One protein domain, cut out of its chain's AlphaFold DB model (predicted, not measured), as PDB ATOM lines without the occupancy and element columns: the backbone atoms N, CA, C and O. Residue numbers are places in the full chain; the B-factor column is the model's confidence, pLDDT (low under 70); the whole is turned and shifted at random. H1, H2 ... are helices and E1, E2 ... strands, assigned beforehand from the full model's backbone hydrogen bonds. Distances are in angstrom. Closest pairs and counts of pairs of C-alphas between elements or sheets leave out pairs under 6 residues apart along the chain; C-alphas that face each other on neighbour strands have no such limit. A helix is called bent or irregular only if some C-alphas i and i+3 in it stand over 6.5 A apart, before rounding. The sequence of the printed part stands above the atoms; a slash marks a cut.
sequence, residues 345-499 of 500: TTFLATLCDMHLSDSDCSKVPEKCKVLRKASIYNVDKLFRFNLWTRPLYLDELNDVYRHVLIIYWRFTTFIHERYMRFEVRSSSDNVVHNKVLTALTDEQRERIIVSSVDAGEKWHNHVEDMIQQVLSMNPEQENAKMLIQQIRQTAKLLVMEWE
ATOM      1  N   THR A 345      41.586 148.773  26.915       78.75
ATOM      2  CA  THR A 345      41.297 150.175  27.204       78.75
ATOM      3  C   THR A 345      42.301 150.789  28.176       78.75
ATOM      4  O   THR A 345      42.766 151.893  27.910       78.75
ATOM      5  N   THR A 346      42.723 150.074  29.224       79.06
ATOM      6  CA  THR A 346      43.679 150.591  30.223       79.06
ATOM      7  C   THR A 346      45.094 150.715  29.657       79.06
ATOM      8  O   THR A 346      45.792 151.711  29.897       79.06
ATOM      9  N   PHE A 347      45.520 149.752  28.832       84.31
ATOM     10  CA  PHE A 347      46.787 149.830  28.109       84.31
ATOM     11  C   PHE A 347      46.779 150.993  27.113       84.31
ATOM     12  O   PHE A 347      47.719 151.791  27.069       84.31
ATOM     13  N   LEU A 348      45.693 151.138  26.346       86.62
ATOM     14  CA  LEU A 348      45.528 152.228  25.387       86.62
ATOM     15  C   LEU A 348      45.476 153.598  26.079       86.62
ATOM     16  O   LEU A 348      46.131 154.538  25.626       86.62
ATOM     17  N   ALA A 349      44.772 153.710  27.207       87.75
ATOM     18  CA  ALA A 349      44.742 154.915  28.029       87.75
ATOM     19  C   ALA A 349      46.135 155.286  28.537       87.75
ATOM     20  O   ALA A 349      46.501 156.461  28.507       87.75
ATOM     21  N   THR A 350      46.934 154.293  28.940       88.31
ATOM     22  CA  THR A 350      48.330 154.493  29.345       88.31
ATOM     23  C   THR A 350      49.177 155.025  28.189       88.31
ATOM     24  O   THR A 350      49.917 155.987  28.376       88.31
ATOM     25  N   LEU A 351      49.051 154.463  26.981       90.25
ATOM     26  CA  LEU A 351      49.765 154.960  25.797       90.25
ATOM     27  C   LEU A 351      49.367 156.397  25.438       90.25
ATOM     28  O   LEU A 351      50.234 157.218  25.135       90.25
ATOM     29  N   CYS A 352      48.072 156.713  25.510       92.50
ATOM     30  CA  CYS A 352      47.579 158.065  25.267       92.50
ATOM     31  C   CYS A 352      48.088 159.045  26.331       92.50
ATOM     32  O   CYS A 352      48.544 160.132  25.992       92.50
ATOM     33  N   ASP A 353      48.066 158.666  27.613       92.00
ATOM     34  CA  ASP A 353      48.564 159.513  28.702       92.00
ATOM     35  C   ASP A 353      50.075 159.750  28.612       92.00
ATOM     36  O   ASP A 353      50.534 160.858  28.885       92.00
ATOM     37  N   MET A 354      50.846 158.748  28.171       91.62
ATOM     38  CA  MET A 354      52.269 158.916  27.867       91.62
ATOM     39  C   MET A 354      52.482 159.946  26.754       91.62
ATOM     40  O   MET A 354      53.310 160.836  26.917       91.62
ATOM     41  N   HIS A 355      51.699 159.886  25.671       92.06
ATOM     42  CA  HIS A 355      51.783 160.885  24.604       92.06
ATOM     43  C   HIS A 355      51.435 162.292  25.097       92.06
ATOM     44  O   HIS A 355      52.211 163.222  24.909       92.06
ATOM     45  N   LEU A 356      50.297 162.434  25.781       92.88
ATOM     46  CA  LEU A 356      49.810 163.714  26.305       92.88
ATOM     47  C   LEU A 356      50.725 164.286  27.390       92.88
ATOM     48  O   LEU A 356      50.782 165.498  27.601       92.88
ATOM     49  N   SER A 357      51.464 163.419  28.080       90.31
ATOM     50  CA  SER A 357      52.503 163.833  29.012       90.31
ATOM     51  C   SER A 357      53.709 164.436  28.305       90.31
ATOM     52  O   SER A 357      54.367 165.250  28.941       90.31
ATOM     53  N   ASP A 358      53.989 164.099  27.046       90.00
ATOM     54  CA  ASP A 358      55.094 164.657  26.250       90.00
ATOM     55  C   ASP A 358      54.657 165.836  25.353       90.00
ATOM     56  O   ASP A 358      55.500 166.516  24.770       90.00
ATOM     57  N   SER A 359      53.354 166.121  25.285       92.50
ATOM     58  CA  SER A 359      52.753 167.229  24.532       92.50
ATOM     59  C   SER A 359      53.139 168.627  25.038       92.50
ATOM     60  O   SER A 359      53.439 168.844  26.221       92.50
ATOM     61  N   ASP A 360      53.040 169.624  24.151       94.19
ATOM     62  CA  ASP A 360      53.176 171.032  24.523       94.19
ATOM     63  C   ASP A 360      52.001 171.468  25.419       94.19
ATOM     64  O   ASP A 360      50.821 171.305  25.101       94.19
ATOM     65  N   CYS A 361      52.350 172.046  26.568       93.50
ATOM     66  CA  CYS A 361      51.424 172.522  27.591       93.50
ATOM     67  C   CYS A 361      51.315 174.059  27.623       93.50
ATOM     68  O   CYS A 361      50.789 174.609  28.591       93.50
ATOM     69  N   SER A 362      51.836 174.773  26.620       92.00
ATOM     70  CA  SER A 362      51.871 176.243  26.573       92.00
ATOM     71  C   SER A 362      50.486 176.894  26.664       92.00
ATOM     72  O   SER A 362      50.346 177.964  27.256       92.00
ATOM     73  N   LYS A 363      49.454 176.235  26.122       91.38
ATOM     74  CA  LYS A 363      48.053 176.685  26.157       91.38
ATOM     75  C   LYS A 363      47.256 176.148  27.346       91.38
ATOM     76  O   LYS A 363      46.134 176.591  27.574       91.38
ATOM     77  N   VAL A 364      47.834 175.244  28.139       91.25
ATOM     78  CA  VAL A 364      47.191 174.732  29.353       91.25
ATOM     79  C   VAL A 364      47.208 175.825  30.429       91.25
ATOM     80  O   VAL A 364      48.286 176.338  30.749       91.25
ATOM     81  N   PRO A 365      46.060 176.164  31.049       90.81
ATOM     82  CA  PRO A 365      46.018 177.134  32.141       90.81
ATOM     83  C   PRO A 365      46.970 176.754  33.279       90.81
ATOM     84  O   PRO A 365      46.996 175.600  33.702       90.81
ATOM     85  N   GLU A 366      47.704 177.721  33.835       91.38
ATOM     86  CA  GLU A 366      48.764 177.455  34.826       91.38
ATOM     87  C   GLU A 366      48.264 176.632  36.024       91.38
ATOM     88  O   GLU A 366      48.870 175.634  36.410       91.38
ATOM     89  N   LYS A 367      47.074 176.977  36.534       90.88
ATOM     90  CA  LYS A 367      46.398 176.261  37.629       90.88
ATOM     91  C   LYS A 367      46.090 174.787  37.323       90.88
ATOM     92  O   LYS A 367      45.909 174.002  38.245       90.88
ATOM     93  N   CYS A 368      46.011 174.413  36.046       90.69
ATOM     94  CA  CYS A 368      45.697 173.062  35.588       90.69
ATOM     95  C   CYS A 368      46.952 172.242  35.266       90.69
ATOM     96  O   CYS A 368      46.856 171.022  35.182       90.69
ATOM     97  N   LYS A 369      48.139 172.852  35.127       91.44
ATOM     98  CA  LYS A 369      49.374 172.124  34.770       91.44
ATOM     99  C   LYS A 369      49.773 171.062  35.796       91.44
ATOM    100  O   LYS A 369      50.372 170.050  35.436       91.44
ATOM    101  N   VAL A 370      49.383 171.240  37.061       91.50
ATOM    102  CA  VAL A 370      49.557 170.233  38.124       91.50
ATOM    103  C   VAL A 370      48.869 168.901  37.799       91.50
ATOM    104  O   VAL A 370      49.342 167.848  38.226       91.50
ATOM    105  N   LEU A 371      47.803 168.928  36.987       90.69
ATOM    106  CA  LEU A 371      47.054 167.742  36.571       90.69
ATOM    107  C   LEU A 371      47.857 166.831  35.635       90.69
ATOM    108  O   LEU A 371      47.503 165.665  35.501       90.69
ATOM    109  N   ARG A 372      48.979 167.293  35.064       90.69
ATOM    110  CA  ARG A 372      49.884 166.449  34.263       90.69
ATOM    111  C   ARG A 372      50.309 165.188  35.019       90.69
ATOM    112  O   ARG A 372      50.349 164.109  34.442       90.69
ATOM    113  N   LYS A 373      50.583 165.322  36.323       88.12
ATOM    114  CA  LYS A 373      50.984 164.217  37.213       88.12
ATOM    115  C   LYS A 373      49.805 163.529  37.902       88.12
ATOM    116  O   LYS A 373      50.019 162.605  38.683       88.12
ATOM    117  N   ALA A 374      48.577 163.996  37.672       87.56
ATOM    118  CA  ALA A 374      47.403 163.346  38.228       87.56
ATOM    119  C   ALA A 374      47.200 161.975  37.576       87.56
ATOM    120  O   ALA A 374      47.648 161.728  36.450       87.56
ATOM    121  N   SER A 375      46.497 161.104  38.305       84.06
ATOM    122  CA  SER A 375      46.072 159.794  37.810       84.06
ATOM    123  C   SER A 375      45.440 159.916  36.425       84.06
ATOM    124  O   SER A 375      44.670 160.849  36.176       84.06
ATOM    125  N   ILE A 376      45.739 158.957  35.546       82.56
ATOM    126  CA  ILE A 376      45.190 158.911  34.187       82.56
ATOM    127  C   ILE A 376      43.658 158.917  34.218       82.56
ATOM    128  O   ILE A 376      43.032 159.521  33.355       82.56
ATOM    129  N   TYR A 377      43.050 158.353  35.265       78.12
ATOM    130  CA  TYR A 377      41.601 158.250  35.458       78.12
ATOM    131  C   TYR A 377      40.944 159.508  36.058       78.12
ATOM    132  O   TYR A 377      39.781 159.460  36.467       78.12
ATOM    133  N   ASN A 378      41.679 160.616  36.186       81.94
ATOM    134  CA  ASN A 378      41.166 161.862  36.748       81.94
ATOM    135  C   ASN A 378      40.356 162.655  35.700       81.94
ATOM    136  O   ASN A 378      40.885 163.062  34.668       81.94
ATOM    137  N   VAL A 379      39.082 162.928  36.006       80.50
ATOM    138  CA  VAL A 379      38.157 163.682  35.134       80.50
ATOM    139  C   VAL A 379      38.657 165.100  34.849       80.50
ATOM    140  O   VAL A 379      38.601 165.561  33.712       80.50
ATOM    141  N   ASP A 380      39.194 165.799  35.852       83.31
ATOM    142  CA  ASP A 380      39.724 167.150  35.661       83.31
ATOM    143  C   ASP A 380      40.948 167.138  34.737       83.31
ATOM    144  O   ASP A 380      41.103 168.046  33.923       83.31
ATOM    145  N   LYS A 381      41.800 166.103  34.804       88.69
ATOM    146  CA  LYS A 381      42.913 165.939  33.851       88.69
ATOM    147  C   LYS A 381      42.381 165.842  32.418       88.69
ATOM    148  O   LYS A 381      42.904 166.497  31.523       88.69
ATOM    149  N   LEU A 382      41.295 165.102  32.214       87.00
ATOM    150  CA  LEU A 382      40.685 164.915  30.903       87.00
ATOM    151  C   LEU A 382      40.144 166.233  30.311       87.00
ATOM    152  O   LEU A 382      40.554 166.635  29.224       87.00
ATOM    153  N   PHE A 383      39.296 166.956  31.046       85.50
ATOM    154  CA  PHE A 383      38.619 168.154  30.521       85.50
ATOM    155  C   PHE A 383      39.419 169.456  30.671       85.50
ATOM    156  O   PHE A 383      39.273 170.374  29.867       85.50
ATOM    157  N   ARG A 384      40.261 169.576  31.704       86.19
ATOM    158  CA  ARG A 384      40.951 170.838  32.041       86.19
ATOM    159  C   ARG A 384      42.429 170.848  31.682       86.19
ATOM    160  O   ARG A 384      43.031 171.920  31.698       86.19
ATOM    161  N   PHE A 385      43.011 169.687  31.383       91.12
ATOM    162  CA  PHE A 385      44.401 169.566  30.954       91.12
ATOM    163  C   PHE A 385      44.492 169.031  29.519       91.12
ATOM    164  O   PHE A 385      44.926 169.781  28.650       91.12
ATOM    165  N   ASN A 386      44.023 167.807  29.243       92.81
ATOM    166  CA  ASN A 386      44.246 167.131  27.956       92.81
ATOM    167  C   ASN A 386      43.716 167.939  26.757       92.81
ATOM    168  O   ASN A 386      44.457 168.132  25.798       92.81
ATOM    169  N   LEU A 387      42.495 168.484  26.835       90.62
ATOM    170  CA  LEU A 387      41.893 169.289  25.753       90.62
ATOM    171  C   LEU A 387      42.681 170.557  25.385       90.62
ATOM    172  O   LEU A 387      42.496 171.102  24.304       90.62
ATOM    173  N   TRP A 388      43.556 171.034  26.270       91.50
ATOM    174  CA  TRP A 388      44.344 172.254  26.063       91.50
ATOM    175  C   TRP A 388      45.792 171.972  25.662       91.50
ATOM    176  O   TRP A 388      46.568 172.902  25.434       91.50
ATOM    177  N   THR A 389      46.176 170.698  25.602       94.88
ATOM    178  CA  THR A 389      47.500 170.295  25.126       94.88
ATOM    179  C   THR A 389      47.607 170.469  23.614       94.88
ATOM    180  O   THR A 389      46.602 170.554  22.899       94.88
ATOM    181  N   ARG A 390      48.841 170.525  23.119       94.69
ATOM    182  CA  ARG A 390      49.168 170.613  21.694       94.69
ATOM    183  C   ARG A 390      50.213 169.560  21.326       94.69
ATOM    184  O   ARG A 390      50.957 169.130  22.212       94.69
ATOM    185  N   PRO A 391      50.323 169.184  20.043       93.44
ATOM    186  CA  PRO A 391      51.481 168.442  19.565       93.44
ATOM    187  C   PRO A 391      52.791 169.086  20.042       93.44
ATOM    188  O   PRO A 391      52.885 170.313  20.110       93.44
ATOM    189  N   LEU A 392      53.796 168.273  20.381       90.56
ATOM    190  CA  LEU A 392      55.122 168.788  20.751       90.56
ATOM    191  C   LEU A 392      55.773 169.544  19.580       90.56
ATOM    192  O   LEU A 392      56.413 170.573  19.792       90.56
ATOM    193  N   TYR A 393      55.567 169.036  18.366       89.19
ATOM    194  CA  TYR A 393      55.924 169.664  17.098       89.19
ATOM    195  C   TYR A 393      54.630 169.974  16.357       89.19
ATOM    196  O   TYR A 393      53.766 169.107  16.268       89.19
ATOM    197  N   LEU A 394      54.468 171.212  15.899       89.81
ATOM    198  CA  LEU A 394      53.271 171.665  15.191       89.81
ATOM    199  C   LEU A 394      53.676 172.179  13.813       89.81
ATOM    200  O   LEU A 394      53.461 173.344  13.481       89.81
ATOM    201  N   ASP A 395      54.314 171.299  13.051       88.31
ATOM    202  CA  ASP A 395      54.910 171.644  11.765       88.31
ATOM    203  C   ASP A 395      53.983 171.212  10.616       88.31
ATOM    204  O   ASP A 395      53.886 171.893   9.589       88.31
ATOM    205  N   GLU A 396      53.230 170.122  10.809       91.25
ATOM    206  CA  GLU A 396      52.336 169.550   9.804       91.25
ATOM    207  C   GLU A 396      50.901 169.347  10.309       91.25
ATOM    208  O   GLU A 396      50.637 169.167  11.500       91.25
ATOM    209  N   LEU A 397      49.931 169.299   9.382       92.19
ATOM    210  CA  LEU A 397      48.554 168.925   9.728       92.19
ATOM    211  C   LEU A 397      48.493 167.495  10.275       92.19
ATOM    212  O   LEU A 397      47.580 167.155  11.030       92.19
ATOM    213  N   ASN A 398      49.488 166.678   9.930       91.00
ATOM    214  CA  ASN A 398      49.612 165.328  10.432       91.00
ATOM    215  C   ASN A 398      49.787 165.285  11.956       91.00
ATOM    216  O   ASN A 398      49.155 164.467  12.631       91.00
ATOM    217  N   ASP A 399      50.578 166.211  12.502       92.06
ATOM    218  CA  ASP A 399      50.799 166.344  13.942       92.06
ATOM    219  C   ASP A 399      49.493 166.693  14.662       92.06
ATOM    220  O   ASP A 399      49.148 166.095  15.686       92.06
ATOM    221  N   VAL A 400      48.724 167.625  14.082       94.25
ATOM    222  CA  VAL A 400      47.405 168.022  14.592       94.25
ATOM    223  C   VAL A 400      46.464 166.830  14.605       94.25
ATOM    224  O   VAL A 400      45.834 166.557  15.628       94.25
ATOM    225  N   TYR A 401      46.374 166.103  13.490       93.69
ATOM    226  CA  TYR A 401      45.455 164.980  13.381       93.69
ATOM    227  C   TYR A 401      45.786 163.867  14.366       93.69
ATOM    228  O   TYR A 401      44.907 163.410  15.097       93.69
ATOM    229  N   ARG A 402      47.063 163.494  14.456       92.62
ATOM    230  CA  ARG A 402      47.548 162.508  15.417       92.62
ATOM    231  C   ARG A 402      47.191 162.887  16.853       92.62
ATOM    232  O   ARG A 402      46.711 162.046  17.610       92.62
ATOM    233  N   HIS A 403      47.402 164.144  17.234       94.88
ATOM    234  CA  HIS A 403      47.106 164.626  18.584       94.88
ATOM    235  C   HIS A 403      45.606 164.636  18.887       94.88
ATOM    236  O   HIS A 403      45.183 164.162  19.942       94.88
ATOM    237  N   VAL A 404      44.781 165.093  17.940       94.88
ATOM    238  CA  VAL A 404      43.313 165.048  18.046       94.88
ATOM    239  C   VAL A 404      42.815 163.607  18.176       94.88
ATOM    240  O   VAL A 404      41.955 163.331  19.011       94.88
ATOM    241  N   LEU A 405      43.388 162.678  17.411       93.31
ATOM    242  CA  LEU A 405      43.074 161.254  17.481       93.31
ATOM    243  C   LEU A 405      43.440 160.645  18.845       93.31
ATOM    244  O   LEU A 405      42.653 159.890  19.411       93.31
ATOM    245  N   ILE A 406      44.598 161.003  19.404       93.88
ATOM    246  CA  ILE A 406      45.039 160.550  20.735       93.88
ATOM    247  C   ILE A 406      44.116 161.072  21.835       93.88
ATOM    248  O   ILE A 406      43.752 160.323  22.742       93.88
ATOM    249  N   ILE A 407      43.706 162.339  21.751       93.38
ATOM    250  CA  ILE A 407      42.723 162.904  22.676       93.38
ATOM    251  C   ILE A 407      41.397 162.155  22.540       93.38
ATOM    252  O   ILE A 407      40.867 161.709  23.553       93.38
ATOM    253  N   TYR A 408      40.903 161.942  21.317       91.81
ATOM    254  CA  TYR A 408      39.681 161.172  21.076       91.81
ATOM    255  C   TYR A 408      39.730 159.798  21.758       91.81
ATOM    256  O   TYR A 408      38.906 159.511  22.625       91.81
ATOM    257  N   TRP A 409      40.765 159.002  21.480       90.25
ATOM    258  CA  TRP A 409      40.922 157.682  22.091       90.25
ATOM    259  C   TRP A 409      41.104 157.732  23.606       90.25
ATOM    260  O   TRP A 409      40.620 156.840  24.307       90.25
ATOM    261  N   ARG A 410      41.738 158.773  24.157       90.50
ATOM    262  CA  ARG A 410      41.829 158.937  25.613       90.50
ATOM    263  C   ARG A 410      40.451 159.112  26.250       90.50
ATOM    264  O   ARG A 410      40.214 158.563  27.322       90.50
ATOM    265  N   PHE A 411      39.552 159.853  25.615       86.56
ATOM    266  CA  PHE A 411      38.180 160.004  26.099       86.56
ATOM    267  C   PHE A 411      37.358 158.730  25.897       86.56
ATOM    268  O   PHE A 411      36.707 158.288  26.840       86.56
ATOM    269  N   THR A 412      37.440 158.095  24.726       84.75
ATOM    270  CA  THR A 412      36.754 156.822  24.454       84.75
ATOM    271  C   THR A 412      37.162 155.745  25.461       84.75
ATOM    272  O   THR A 412      36.309 155.086  26.051       84.75
ATOM    273  N   THR A 413      38.462 155.607  25.740       82.88
ATOM    274  CA  THR A 413      38.960 154.674  26.765       82.88
ATOM    275  C   THR A 413      38.465 155.037  28.159       82.88
ATOM    276  O   THR A 413      38.027 154.147  28.876       82.88
ATOM    277  N   PHE A 414      38.437 156.322  28.528       81.50
ATOM    278  CA  PHE A 414      37.885 156.765  29.813       81.50
ATOM    279  C   PHE A 414      36.404 156.380  29.984       81.50
ATOM    280  O   PHE A 414      35.999 155.954  31.067       81.50
ATOM    281  N   ILE A 415      35.596 156.508  28.927       77.19
ATOM    282  CA  ILE A 415      34.192 156.082  28.937       77.19
ATOM    283  C   ILE A 415      34.122 154.557  29.069       77.19
ATOM    284  O   ILE A 415      33.473 154.048  29.978       77.19
ATOM    285  N   HIS A 416      34.837 153.797  28.241       73.62
ATOM    286  CA  HIS A 416      34.793 152.333  28.311       73.62
ATOM    287  C   HIS A 416      35.272 151.771  29.663       73.62
ATOM    288  O   HIS A 416      34.659 150.851  30.193       73.62
ATOM    289  N   GLU A 417      36.292 152.376  30.275       70.31
ATOM    290  CA  GLU A 417      36.789 152.042  31.621       70.31
ATOM    291  C   GLU A 417      35.751 152.270  32.731       70.31
ATOM    292  O   GLU A 417      35.847 151.686  33.813       70.31
ATOM    293  N   ARG A 418      34.781 153.165  32.509       69.44
ATOM    294  CA  ARG A 418      33.824 153.607  33.530       69.44
ATOM    295  C   ARG A 418      32.396 153.171  33.256       69.44
ATOM    296  O   ARG A 418      31.557 153.343  34.134       69.44
ATOM    297  N   TYR A 419      32.092 152.607  32.098       66.06
ATOM    298  CA  TYR A 419      30.749 152.167  31.751       66.06
ATOM    299  C   TYR A 419      30.772 150.691  31.389       66.06
ATOM    300  O   TYR A 419      31.501 150.258  30.507       66.06
ATOM    301  N   MET A 420      29.921 149.917  32.051       61.25
ATOM    302  CA  MET A 420      29.744 148.496  31.824       61.25
ATOM    303  C   MET A 420      28.311 148.239  31.376       61.25
ATOM    304  O   MET A 420      27.366 148.451  32.132       61.25
ATOM    305  N   ARG A 421      28.132 147.764  30.144       61.78
ATOM    306  CA  ARG A 421      26.830 147.253  29.690       61.78
ATOM    307  C   ARG A 421      26.714 145.774  30.085       61.78
ATOM    308  O   ARG A 421      27.737 145.135  30.285       61.78
ATOM    309  N   PHE A 422      25.529 145.222  30.258       57.38
ATOM    310  CA  PHE A 422      25.326 143.776  30.383       57.38
ATOM    311  C   PHE A 422      23.857 143.451  30.181       57.38
ATOM    312  O   PHE A 422      22.966 144.266  30.426       57.38
ATOM    313  N   GLU A 423      23.625 142.223  29.760       58.06
ATOM    314  CA  GLU A 423      22.305 141.663  29.559       58.06
ATOM    315  C   GLU A 423      21.806 141.027  30.859       58.06
ATOM    316  O   GLU A 423      22.441 140.137  31.425       58.06
ATOM    317  N   VAL A 424      20.655 141.481  31.356       55.47
ATOM    318  CA  VAL A 424      19.955 140.851  32.479       55.47
ATOM    319  C   VAL A 424      18.718 140.164  31.951       55.47
ATOM    320  O   VAL A 424      17.774 140.819  31.512       55.47
ATOM    321  N   ARG A 425      18.690 138.838  32.056       54.97
ATOM    322  CA  ARG A 425      17.462 138.083  31.834       54.97
ATOM    323  C   ARG A 425      16.567 138.248  33.051       54.97
ATOM    324  O   ARG A 425      16.931 137.834  34.151       54.97
ATOM    325  N   SER A 426      15.427 138.899  32.873       54.81
ATOM    326  CA  SER A 426      14.493 139.095  33.973       54.81
ATOM    327  C   SER A 426      13.725 137.800  34.250       54.81
ATOM    328  O   SER A 426      13.217 137.136  33.344       54.81
ATOM    329  N   SER A 427      13.655 137.427  35.527       53.03
ATOM    330  CA  SER A 427      13.026 136.187  35.991       53.03
ATOM    331  C   SER A 427      11.507 136.178  35.798       53.03
ATOM    332  O   SER A 427      10.900 135.112  35.820       53.03
ATOM    333  N   SER A 428      10.885 137.354  35.654       64.69
ATOM    334  CA  SER A 428       9.427 137.505  35.578       64.69
ATOM    335  C   SER A 428       8.868 137.449  34.157       64.69
ATOM    336  O   SER A 428       7.717 137.071  33.978       64.69
ATOM    337  N   ASP A 429       9.655 137.833  33.156       67.19
ATOM    338  CA  ASP A 429       9.221 137.964  31.758       67.19
ATOM    339  C   ASP A 429      10.117 137.186  30.776       67.19
ATOM    340  O   ASP A 429       9.773 137.061  29.604       67.19
ATOM    341  N   ASN A 430      11.235 136.616  31.243       61.22
ATOM    342  CA  ASN A 430      12.223 135.896  30.435       61.22
ATOM    343  C   ASN A 430      12.837 136.748  29.300       61.22
ATOM    344  O   ASN A 430      13.486 136.212  28.392       61.22
ATOM    345  N   VAL A 431      12.654 138.073  29.364       60.88
ATOM    346  CA  VAL A 431      13.177 139.052  28.408       60.88
ATOM    347  C   VAL A 431      14.584 139.457  28.829       60.88
ATOM    348  O   VAL A 431      14.889 139.609  30.016       60.88
ATOM    349  N   VAL A 432      15.460 139.608  27.837       59.19
ATOM    350  CA  VAL A 432      16.812 140.127  28.027       59.19
ATOM    351  C   VAL A 432      16.755 141.651  28.024       59.19
ATOM    352  O   VAL A 432      16.422 142.267  27.015       59.19
ATOM    353  N   HIS A 433      17.069 142.260  29.164       59.94
ATOM    354  CA  HIS A 433      17.157 143.707  29.321       59.94
ATOM    355  C   HIS A 433      18.618 144.141  29.302       59.94
ATOM    356  O   HIS A 433      19.416 143.660  30.106       59.94
ATOM    357  N   ASN A 434      18.965 145.098  28.444       58.78
ATOM    358  CA  ASN A 434      20.277 145.737  28.484       58.78
ATOM    359  C   ASN A 434      20.340 146.709  29.663       58.78
ATOM    360  O   ASN A 434      19.649 147.728  29.678       58.78
ATOM    361  N   LYS A 435      21.180 146.412  30.653       61.16
ATOM    362  CA  LYS A 435      21.515 147.335  31.737       61.16
ATOM    363  C   LYS A 435      22.875 147.968  31.484       61.16
ATOM    364  O   LYS A 435      23.813 147.310  31.047       61.16
ATOM    365  N   VAL A 436      22.985 149.255  31.799       62.28
ATOM    366  CA  VAL A 436      24.252 149.990  31.805       62.28
ATOM    367  C   VAL A 436      24.553 150.380  33.243       62.28
ATOM    368  O   VAL A 436      23.798 151.121  33.869       62.28
ATOM    369  N   LEU A 437      25.644 149.854  33.780       60.91
ATOM    370  CA  LEU A 437      26.244 150.321  35.016       60.91
ATOM    371  C   LEU A 437      27.331 151.330  34.676       60.91
ATOM    372  O   LEU A 437      28.074 151.163  33.714       60.91
ATOM    373  N   THR A 438      27.442 152.380  35.479       62.03
ATOM    374  CA  THR A 438      28.551 153.325  35.361       62.03
ATOM    375  C   THR A 438      29.210 153.546  36.705       62.03
ATOM    376  O   THR A 438      28.565 153.658  37.751       62.03
ATOM    377  N   ALA A 439      30.530 153.536  36.653       61.50
ATOM    378  CA  ALA A 439      31.452 153.716  37.743       61.50
ATOM    379  C   ALA A 439      31.543 155.185  38.167       61.50
ATOM    380  O   ALA A 439      32.123 155.501  39.205       61.50
ATOM    381  N   LEU A 440      30.957 156.085  37.374       65.56
ATOM    382  CA  LEU A 440      30.874 157.496  37.688       65.56
ATOM    383  C   LEU A 440      29.866 157.725  38.813       65.56
ATOM    384  O   LEU A 440      28.690 157.356  38.717       65.56
ATOM    385  N   THR A 441      30.345 158.361  39.880       67.44
ATOM    386  CA  THR A 441      29.486 158.955  40.913       67.44
ATOM    387  C   THR A 441      28.592 160.033  40.307       67.44
ATOM    388  O   THR A 441      28.961 160.636  39.300       67.44
ATOM    389  N   ASP A 442      27.445 160.310  40.927       68.00
ATOM    390  CA  ASP A 442      26.540 161.367  40.456       68.00
ATOM    391  C   ASP A 442      27.257 162.724  40.387       68.00
ATOM    392  O   ASP A 442      27.129 163.434  39.398       68.00
ATOM    393  N   GLU A 443      28.134 163.011  41.355       71.19
ATOM    394  CA  GLU A 443      28.991 164.202  41.349       71.19
ATOM    395  C   GLU A 443      29.952 164.230  40.146       71.19
ATOM    396  O   GLU A 443      30.140 165.268  39.518       71.19
ATOM    397  N   GLN A 444      30.567 163.100  39.788       72.56
ATOM    398  CA  GLN A 444      31.423 163.028  38.599       72.56
ATOM    399  C   GLN A 444      30.619 163.184  37.311       72.56
ATOM    400  O   GLN A 444      31.101 163.849  36.399       72.56
ATOM    401  N   ARG A 445      29.413 162.610  37.231       71.88
ATOM    402  CA  ARG A 445      28.529 162.783  36.070       71.88
ATOM    403  C   ARG A 445      28.103 164.234  35.923       71.88
ATOM    404  O   ARG A 445      28.237 164.788  34.842       71.88
ATOM    405  N   GLU A 446      27.673 164.867  37.009       73.69
ATOM    406  CA  GLU A 446      27.316 166.284  37.018       73.69
ATOM    407  C   GLU A 446      28.513 167.152  36.616       73.69
ATOM    408  O   GLU A 446      28.391 168.015  35.751       73.69
ATOM    409  N   ARG A 447      29.710 166.867  37.145       72.06
ATOM    410  CA  ARG A 447      30.939 167.555  36.724       72.06
ATOM    411  C   ARG A 447      31.262 167.341  35.248       72.06
ATOM    412  O   ARG A 447      31.723 168.292  34.624       72.06
ATOM    413  N   ILE A 448      31.057 166.142  34.698       73.62
ATOM    414  CA  ILE A 448      31.254 165.856  33.269       73.62
ATOM    415  C   ILE A 448      30.264 166.668  32.439       73.62
ATOM    416  O   ILE A 448      30.705 167.370  31.541       73.62
ATOM    417  N   ILE A 449      28.976 166.656  32.793       72.19
ATOM    418  CA  ILE A 449      27.921 167.418  32.107       72.19
ATOM    419  C   ILE A 449      28.224 168.921  32.140       72.19
ATOM    420  O   ILE A 449      28.171 169.597  31.118       72.19
ATOM    421  N   VAL A 450      28.588 169.462  33.303       72.44
ATOM    422  CA  VAL A 450      28.928 170.887  33.431       72.44
ATOM    423  C   VAL A 450      30.203 171.223  32.655       72.44
ATOM    424  O   VAL A 450      30.303 172.296  32.065       72.44
ATOM    425  N   SER A 451      31.186 170.320  32.647       71.25
ATOM    426  CA  SER A 451      32.451 170.546  31.943       71.25
ATOM    427  C   SER A 451      32.323 170.366  30.429       71.25
ATOM    428  O   SER A 451      33.048 171.039  29.708       71.25
ATOM    429  N   SER A 452      31.428 169.506  29.932       70.31
ATOM    430  CA  SER A 452      31.311 169.157  28.510       70.31
ATOM    431  C   SER A 452      30.700 170.278  27.666       70.31
ATOM    432  O   SER A 452      31.201 170.547  26.575       70.31
ATOM    433  N   VAL A 453      29.687 170.981  28.190       68.00
ATOM    434  CA  VAL A 453      28.956 172.037  27.463       68.00
ATOM    435  C   VAL A 453      29.882 173.175  27.015       68.00
ATOM    436  O   VAL A 453      29.827 173.607  25.870       68.00
ATOM    437  N   ASP A 454      30.773 173.632  27.895       73.06
ATOM    438  CA  ASP A 454      31.727 174.713  27.607       73.06
ATOM    439  C   ASP A 454      33.039 174.188  26.989       73.06
ATOM    440  O   ASP A 454      33.700 174.874  26.207       73.06
ATOM    441  N   ALA A 455      33.424 172.942  27.292       77.19
ATOM    442  CA  ALA A 455      34.627 172.341  26.728       77.19
ATOM    443  C   ALA A 455      34.497 172.022  25.236       77.19
ATOM    444  O   ALA A 455      35.510 172.054  24.543       77.19
ATOM    445  N   GLY A 456      33.295 171.730  24.729       80.38
ATOM    446  CA  GLY A 456      33.099 171.304  23.340       80.38
ATOM    447  C   GLY A 456      33.420 172.407  22.345       80.38
ATOM    448  O   GLY A 456      34.221 172.208  21.432       80.38
ATOM    449  N   GLU A 457      32.850 173.592  22.550       82.44
ATOM    450  CA  GLU A 457      33.127 174.762  21.714       82.44
ATOM    451  C   GLU A 457      34.592 175.201  21.841       82.44
ATOM    452  O   GLU A 457      35.270 175.428  20.838       82.44
ATOM    453  N   LYS A 458      35.123 175.239  23.069       87.00
ATOM    454  CA  LYS A 458      36.528 175.590  23.324       87.00
ATOM    455  C   LYS A 458      37.500 174.618  22.671       87.00
ATOM    456  O   LYS A 458      38.509 175.055  22.125       87.00
ATOM    457  N   TRP A 459      37.190 173.326  22.697       90.38
ATOM    458  CA  TRP A 459      37.971 172.295  22.028       90.38
ATOM    459  C   TRP A 459      37.975 172.496  20.514       90.38
ATOM    460  O   TRP A 459      39.046 172.520  19.914       90.38
ATOM    461  N   HIS A 460      36.810 172.715  19.901       90.81
ATOM    462  CA  HIS A 460      36.729 172.986  18.465       90.81
ATOM    463  C   HIS A 460      37.535 174.225  18.071       90.81
ATOM    464  O   HIS A 460      38.328 174.156  17.137       90.81
ATOM    465  N   ASN A 461      37.394 175.325  18.814       92.00
ATOM    466  CA  ASN A 461      38.153 176.548  18.558       92.00
ATOM    467  C   ASN A 461      39.665 176.321  18.718       92.00
ATOM    468  O   ASN A 461      40.441 176.762  17.879       92.00
ATOM    469  N   HIS A 462      40.091 175.572  19.739       94.31
ATOM    470  CA  HIS A 462      41.502 175.219  19.938       94.31
ATOM    471  C   HIS A 462      42.055 174.349  18.798       94.31
ATOM    472  O   HIS A 462      43.187 174.552  18.359       94.31
ATOM    473  N   VAL A 463      41.263 173.408  18.276       95.25
ATOM    474  CA  VAL A 463      41.636 172.602  17.101       95.25
ATOM    475  C   VAL A 463      41.752 173.467  15.847       95.25
ATOM    476  O   VAL A 463      42.741 173.348  15.124       95.25
ATOM    477  N   GLU A 464      40.798 174.367  15.603       95.69
ATOM    478  CA  GLU A 464      40.875 175.312  14.482       95.69
ATOM    479  C   GLU A 464      42.102 176.223  14.599       95.69
ATOM    480  O   GLU A 464      42.824 176.392  13.619       95.69
ATOM    481  N   ASP A 465      42.411 176.729  15.793       95.06
ATOM    482  CA  ASP A 465      43.612 177.532  16.043       95.06
ATOM    483  C   ASP A 465      44.902 176.765  15.716       95.06
ATOM    484  O   ASP A 465      45.863 177.357  15.216       95.06
ATOM    485  N   MET A 466      44.959 175.456  15.990       95.69
ATOM    486  CA  MET A 466      46.098 174.614  15.606       95.69
ATOM    487  C   MET A 466      46.193 174.447  14.086       95.69
ATOM    488  O   MET A 466      47.279 174.614  13.533       95.69
ATOM    489  N   ILE A 467      45.069 174.182  13.409       95.31
ATOM    490  CA  ILE A 467      45.005 174.068  11.943       95.31
ATOM    491  C   ILE A 467      45.477 175.368  11.283       95.31
ATOM    492  O   ILE A 467      46.330 175.335  10.398       95.31
ATOM    493  N   GLN A 468      44.959 176.519  11.723       93.94
ATOM    494  CA  GLN A 468      45.319 177.818  11.149       93.94
ATOM    495  C   GLN A 468      46.797 178.149  11.357       93.94
ATOM    496  O   GLN A 468      47.435 178.679  10.451       93.94
ATOM    497  N   GLN A 469      47.364 177.803  12.516       93.62
ATOM    498  CA  GLN A 469      48.792 177.997  12.765       93.62
ATOM    499  C   GLN A 469      49.648 177.195  11.784       93.62
ATOM    500  O   GLN A 469      50.525 177.783  11.154       93.62
ATOM    501  N   VAL A 470      49.344 175.911  11.575       92.19
ATOM    502  CA  VAL A 470      50.061 175.088  10.589       92.19
ATOM    503  C   VAL A 470      49.918 175.665   9.181       92.19
ATOM    504  O   VAL A 470      50.920 175.876   8.507       92.19
ATOM    505  N   LEU A 471      48.696 175.988   8.746       90.50
ATOM    506  CA  LEU A 471      48.454 176.533   7.404       90.50
ATOM    507  C   LEU A 471      49.133 177.888   7.177       90.50
ATOM    508  O   LEU A 471      49.544 178.190   6.059       90.50
ATOM    509  N   SER A 472      49.266 178.705   8.225       88.81
ATOM    510  CA  SER A 472      49.982 179.982   8.143       88.81
ATOM    511  C   SER A 472      51.493 179.803   7.970       88.81
ATOM    512  O   SER A 472      52.135 180.638   7.337       88.81
ATOM    513  N   MET A 473      52.053 178.717   8.512       87.62
ATOM    514  CA  MET A 473      53.475 178.380   8.405       87.62
ATOM    515  C   MET A 473      53.783 177.607   7.119       87.62
ATOM    516  O   MET A 473      54.859 177.776   6.550       87.62
ATOM    517  N   ASN A 474      52.843 176.785   6.649       83.31
ATOM    518  CA  ASN A 474      53.002 175.926   5.483       83.31
ATOM    519  C   ASN A 474      51.698 175.858   4.650       83.31
ATOM    520  O   ASN A 474      50.885 174.946   4.829       83.31
ATOM    521  N   PRO A 475      51.469 176.832   3.748       75.94
ATOM    522  CA  PRO A 475      50.213 176.961   3.009       75.94
ATOM    523  C   PRO A 475      50.032 175.951   1.861       75.94
ATOM    524  O   PRO A 475      48.908 175.767   1.395       75.94
ATOM    525  N   GLU A 476      51.099 175.286   1.401       73.31
ATOM    526  CA  GLU A 476      51.087 174.392   0.228       73.31
ATOM    527  C   GLU A 476      51.110 172.896   0.601       73.31
ATOM    528  O   GLU A 476      51.752 172.087  -0.063       73.31
ATOM    529  N   GLN A 477      50.402 172.495   1.662       73.12
ATOM    530  CA  GLN A 477      50.313 171.076   2.024       73.12
ATOM    531  C   GLN A 477      49.411 170.287   1.062       73.12
ATOM    532  O   GLN A 477      48.223 170.579   0.881       73.12
ATOM    533  N   GLU A 478      49.978 169.237   0.474       67.12
ATOM    534  CA  GLU A 478      49.256 168.261  -0.336       67.12
ATOM    535  C   GLU A 478      48.165 167.573   0.511       67.12
ATOM    536  O   GLU A 478      48.349 167.312   1.697       67.12
ATOM    537  N   ASN A 479      46.985 167.328  -0.066       74.31
ATOM    538  CA  ASN A 479      45.825 166.733   0.624       74.31
ATOM    539  C   ASN A 479      45.277 167.492   1.856       74.31
ATOM    540  O   ASN A 479      44.371 166.984   2.526       74.31
ATOM    541  N   ALA A 480      45.709 168.735   2.114       82.62
ATOM    542  CA  ALA A 480      45.308 169.517   3.290       82.62
ATOM    543  C   ALA A 480      43.788 169.581   3.512       82.62
ATOM    544  O   ALA A 480      43.313 169.438   4.635       82.62
ATOM    545  N   LYS A 481      42.991 169.742   2.445       86.12
ATOM    546  CA  LYS A 481      41.520 169.810   2.552       86.12
ATOM    547  C   LYS A 481      40.910 168.537   3.145       86.12
ATOM    548  O   LYS A 481      40.020 168.635   3.988       86.12
ATOM    549  N   MET A 482      41.381 167.370   2.705       87.81
ATOM    550  CA  MET A 482      40.886 166.077   3.180       87.81
ATOM    551  C   MET A 482      41.286 165.857   4.640       87.81
ATOM    552  O   MET A 482      40.438 165.518   5.463       87.81
ATOM    553  N   LEU A 483      42.547 166.134   4.978       89.19
ATOM    554  CA  LEU A 483      43.057 165.949   6.334       89.19
ATOM    555  C   LEU A 483      42.398 166.911   7.335       89.19
ATOM    556  O   LEU A 483      41.997 166.497   8.417       89.19
ATOM    557  N   ILE A 484      42.161 168.172   6.956       93.19
ATOM    558  CA  ILE A 484      41.385 169.129   7.764       93.19
ATOM    559  C   ILE A 484      39.970 168.607   8.031       93.19
ATOM    560  O   ILE A 484      39.463 168.728   9.147       93.19
ATOM    561  N   GLN A 485      39.316 168.026   7.021       92.25
ATOM    562  CA  GLN A 485      37.991 167.437   7.200       92.25
ATOM    563  C   GLN A 485      38.032 166.263   8.186       92.25
ATOM    564  O   GLN A 485      37.169 166.196   9.062       92.25
ATOM    565  N   GLN A 486      39.040 165.392   8.095       91.00
ATOM    566  CA  GLN A 486      39.242 164.287   9.036       91.00
ATOM    567  C   GLN A 486      39.492 164.793  10.463       91.00
ATOM    568  O   GLN A 486      38.811 164.349  11.385       91.00
ATOM    569  N   ILE A 487      40.377 165.780  10.645       94.25
ATOM    570  CA  ILE A 487      40.648 166.417  11.945       94.25
ATOM    571  C   ILE A 487      39.353 166.942  12.567       94.25
ATOM    572  O   ILE A 487      39.024 166.613  13.707       94.25
ATOM    573  N   ARG A 488      38.585 167.726  11.803       94.19
ATOM    574  CA  ARG A 488      37.309 168.295  12.255       94.19
ATOM    575  C   ARG A 488      36.291 167.218  12.600       94.19
ATOM    576  O   ARG A 488      35.569 167.355  13.582       94.19
ATOM    577  N   GLN A 489      36.209 166.158  11.801       91.25
ATOM    578  CA  GLN A 489      35.288 165.057  12.053       91.25
ATOM    579  C   GLN A 489      35.656 164.307  13.336       91.25
ATOM    580  O   GLN A 489      34.780 164.072  14.164       91.25
ATOM    581  N   THR A 490      36.934 163.998  13.555       90.06
ATOM    582  CA  THR A 490      37.395 163.347  14.790       90.06
ATOM    583  C   THR A 490      37.195 164.243  16.015       90.06
ATOM    584  O   THR A 490      36.726 163.767  17.046       90.06
ATOM    585  N   ALA A 491      37.454 165.549  15.900       89.06
ATOM    586  CA  ALA A 491      37.180 166.506  16.971       89.06
ATOM    587  C   ALA A 491      35.682 166.581  17.329       89.06
ATOM    588  O   ALA A 491      35.345 166.698  18.505       89.06
ATOM    589  N   LYS A 492      34.789 166.450  16.338       86.81
ATOM    590  CA  LYS A 492      33.334 166.386  16.551       86.81
ATOM    591  C   LYS A 492      32.886 165.092  17.220       86.81
ATOM    592  O   LYS A 492      32.060 165.151  18.126       86.81
ATOM    593  N   LEU A 493      33.430 163.944  16.801       83.56
ATOM    594  CA  LEU A 493      33.111 162.644  17.406       83.56
ATOM    595  C   LEU A 493      33.378 162.651  18.911       83.56
ATOM    596  O   LEU A 493      32.573 162.130  19.673       83.56
ATOM    597  N   LEU A 494      34.458 163.311  19.340       78.31
ATOM    598  CA  LEU A 494      34.766 163.484  20.756       78.31
ATOM    599  C   LEU A 494      33.613 164.123  21.541       78.31
ATOM    600  O   LEU A 494      33.290 163.657  22.626       78.31
ATOM    601  N   VAL A 495      33.000 165.176  20.996       69.56
ATOM    602  CA  VAL A 495      31.898 165.886  21.662       69.56
ATOM    603  C   VAL A 495      30.632 165.034  21.695       69.56
ATOM    604  O   VAL A 495      29.946 165.016  22.710       69.56
ATOM    605  N   MET A 496      30.363 164.266  20.635       60.16
ATOM    606  CA  MET A 496      29.220 163.345  20.599       60.16
ATOM    607  C   MET A 496      29.336 162.221  21.637       60.16
ATOM    608  O   MET A 496      28.343 161.857  22.256       60.16
ATOM    609  N   GLU A 497      30.543 161.698  21.869       62.94
ATOM    610  CA  GLU A 497      30.795 160.682  22.904       62.94
ATOM    611  C   GLU A 497      30.513 161.201  24.330       62.94
ATOM    612  O   GLU A 497      30.301 160.405  25.240       62.94
ATOM    613  N   TRP A 498      30.486 162.521  24.557       65.56
ATOM    614  CA  TRP A 498      30.173 163.106  25.870       65.56
ATOM    615  C   TRP A 498      28.676 163.194  26.176       65.56
ATOM    616  O   TRP A 498      28.312 163.387  27.335       65.56
ATOM    617  N   GLU A 499      27.823 163.128  25.150       54.75
ATOM    618  CA  GLU A 499      26.368 163.311  25.264       54.75
ATOM    619  C   GLU A 499      25.615 161.995  25.561       54.75
ATOM    620  O   GLU A 499      24.390 162.008  25.698       54.75
TER     621      GLU A 499
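This is residues 345 to 499 of the 500 residues of an uncharacterized protein of Lichtheimia ramosa (UniProt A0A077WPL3). Four helices, H3, H4, H5 and H6, make an up-and-down bundle, each running against the one before it in the chain, with H1 packed slantwise on H4 and the short H2 packed on H3. A thin two-stranded hairpin, E1 and E2, sticks out like an arm from one end of this helical body and makes much of its length. The printed part has 155 residues with six named helices and two named strands, in the order H1 H2 H3 H4 E1 E2 H5 H6; the sheet, E1 - E2, is antiparallel and the class is mostly helix. The whole is only just compact, close to loose, with a radius of gyration of the C-alphas of 17.9 A, and it is elongated, spanning 66 by 36 by 28 A.

H1, residues 345 to 358, begins at C-alpha 345 (41.297, 150.175, 27.204) and is 20.0 A long. H2, residues 366 to 373, and H3, residues 379 to 388, are only just irregular: C-alphas 367 and 370 are 6.8 A apart, C-alphas 384 and 387 6.54 A. H4, residues 397 to 418, measures 31.9 A. E1, residues 419 to 425, spans 19.4 A and E2, residues 432 to 438, 19.1 A. H5, residues 442 to 473, the longest helix, covers 45.2 A with a kink of 45 degrees near residue 454; it is neither bent nor irregular, but only just, with C-alphas 450 and 453 6.1 A apart. H6, residues 480 to 497, is 25.9 A long and ends at C-alpha 497 (30.795, 160.682, 22.904).

H4 is the hub, touching four helices. H1 touches it at a steep tilt of 41 degrees, opposite ways, closest at the C-alphas of Thr 345 and Thr 413, 5.1 A. H3 and H4, a helical hairpin, only just touch, with 3 pairs of C-alphas within 8 A, the closest those of Asn 386 and Ile 407, 6.9 A. H6 touches H4 at a shallow tilt of 16 degrees, the same way, closest at Tyr 401 and Ile 487, C-alphas 5.2 A apart. H5 and H6 form a helical hairpin, in which H5 touches H6 with residues 452 to 467 alone; the closest C-alphas are those of Gly 456 and Val 495, 5.8 A apart. H2 touches H3, closest at the C-alphas of Leu 371 and Lys 381, 5.3 A. In the hairpin E1 and E2, N 420 and O 437 are within hydrogen-bond range at 2.8 A. Every O i to N i+4 pair is within hydrogen-bond range in H1 and H4; the counts are 0 of 4 in H2, with 4 of 5 O i to N i+3 pairs, 3 of 6 in H3, 25 of 28 in H5 and 13 of 14 in H6.

The C-alphas farthest apart, of Ser 428 and Met 473, are 65.9 A apart. The printed part has no cut and no long link. Its mean pLDDT is 81.9; residues 418 to 442, 453, 478 and 495 to 499 are under 70.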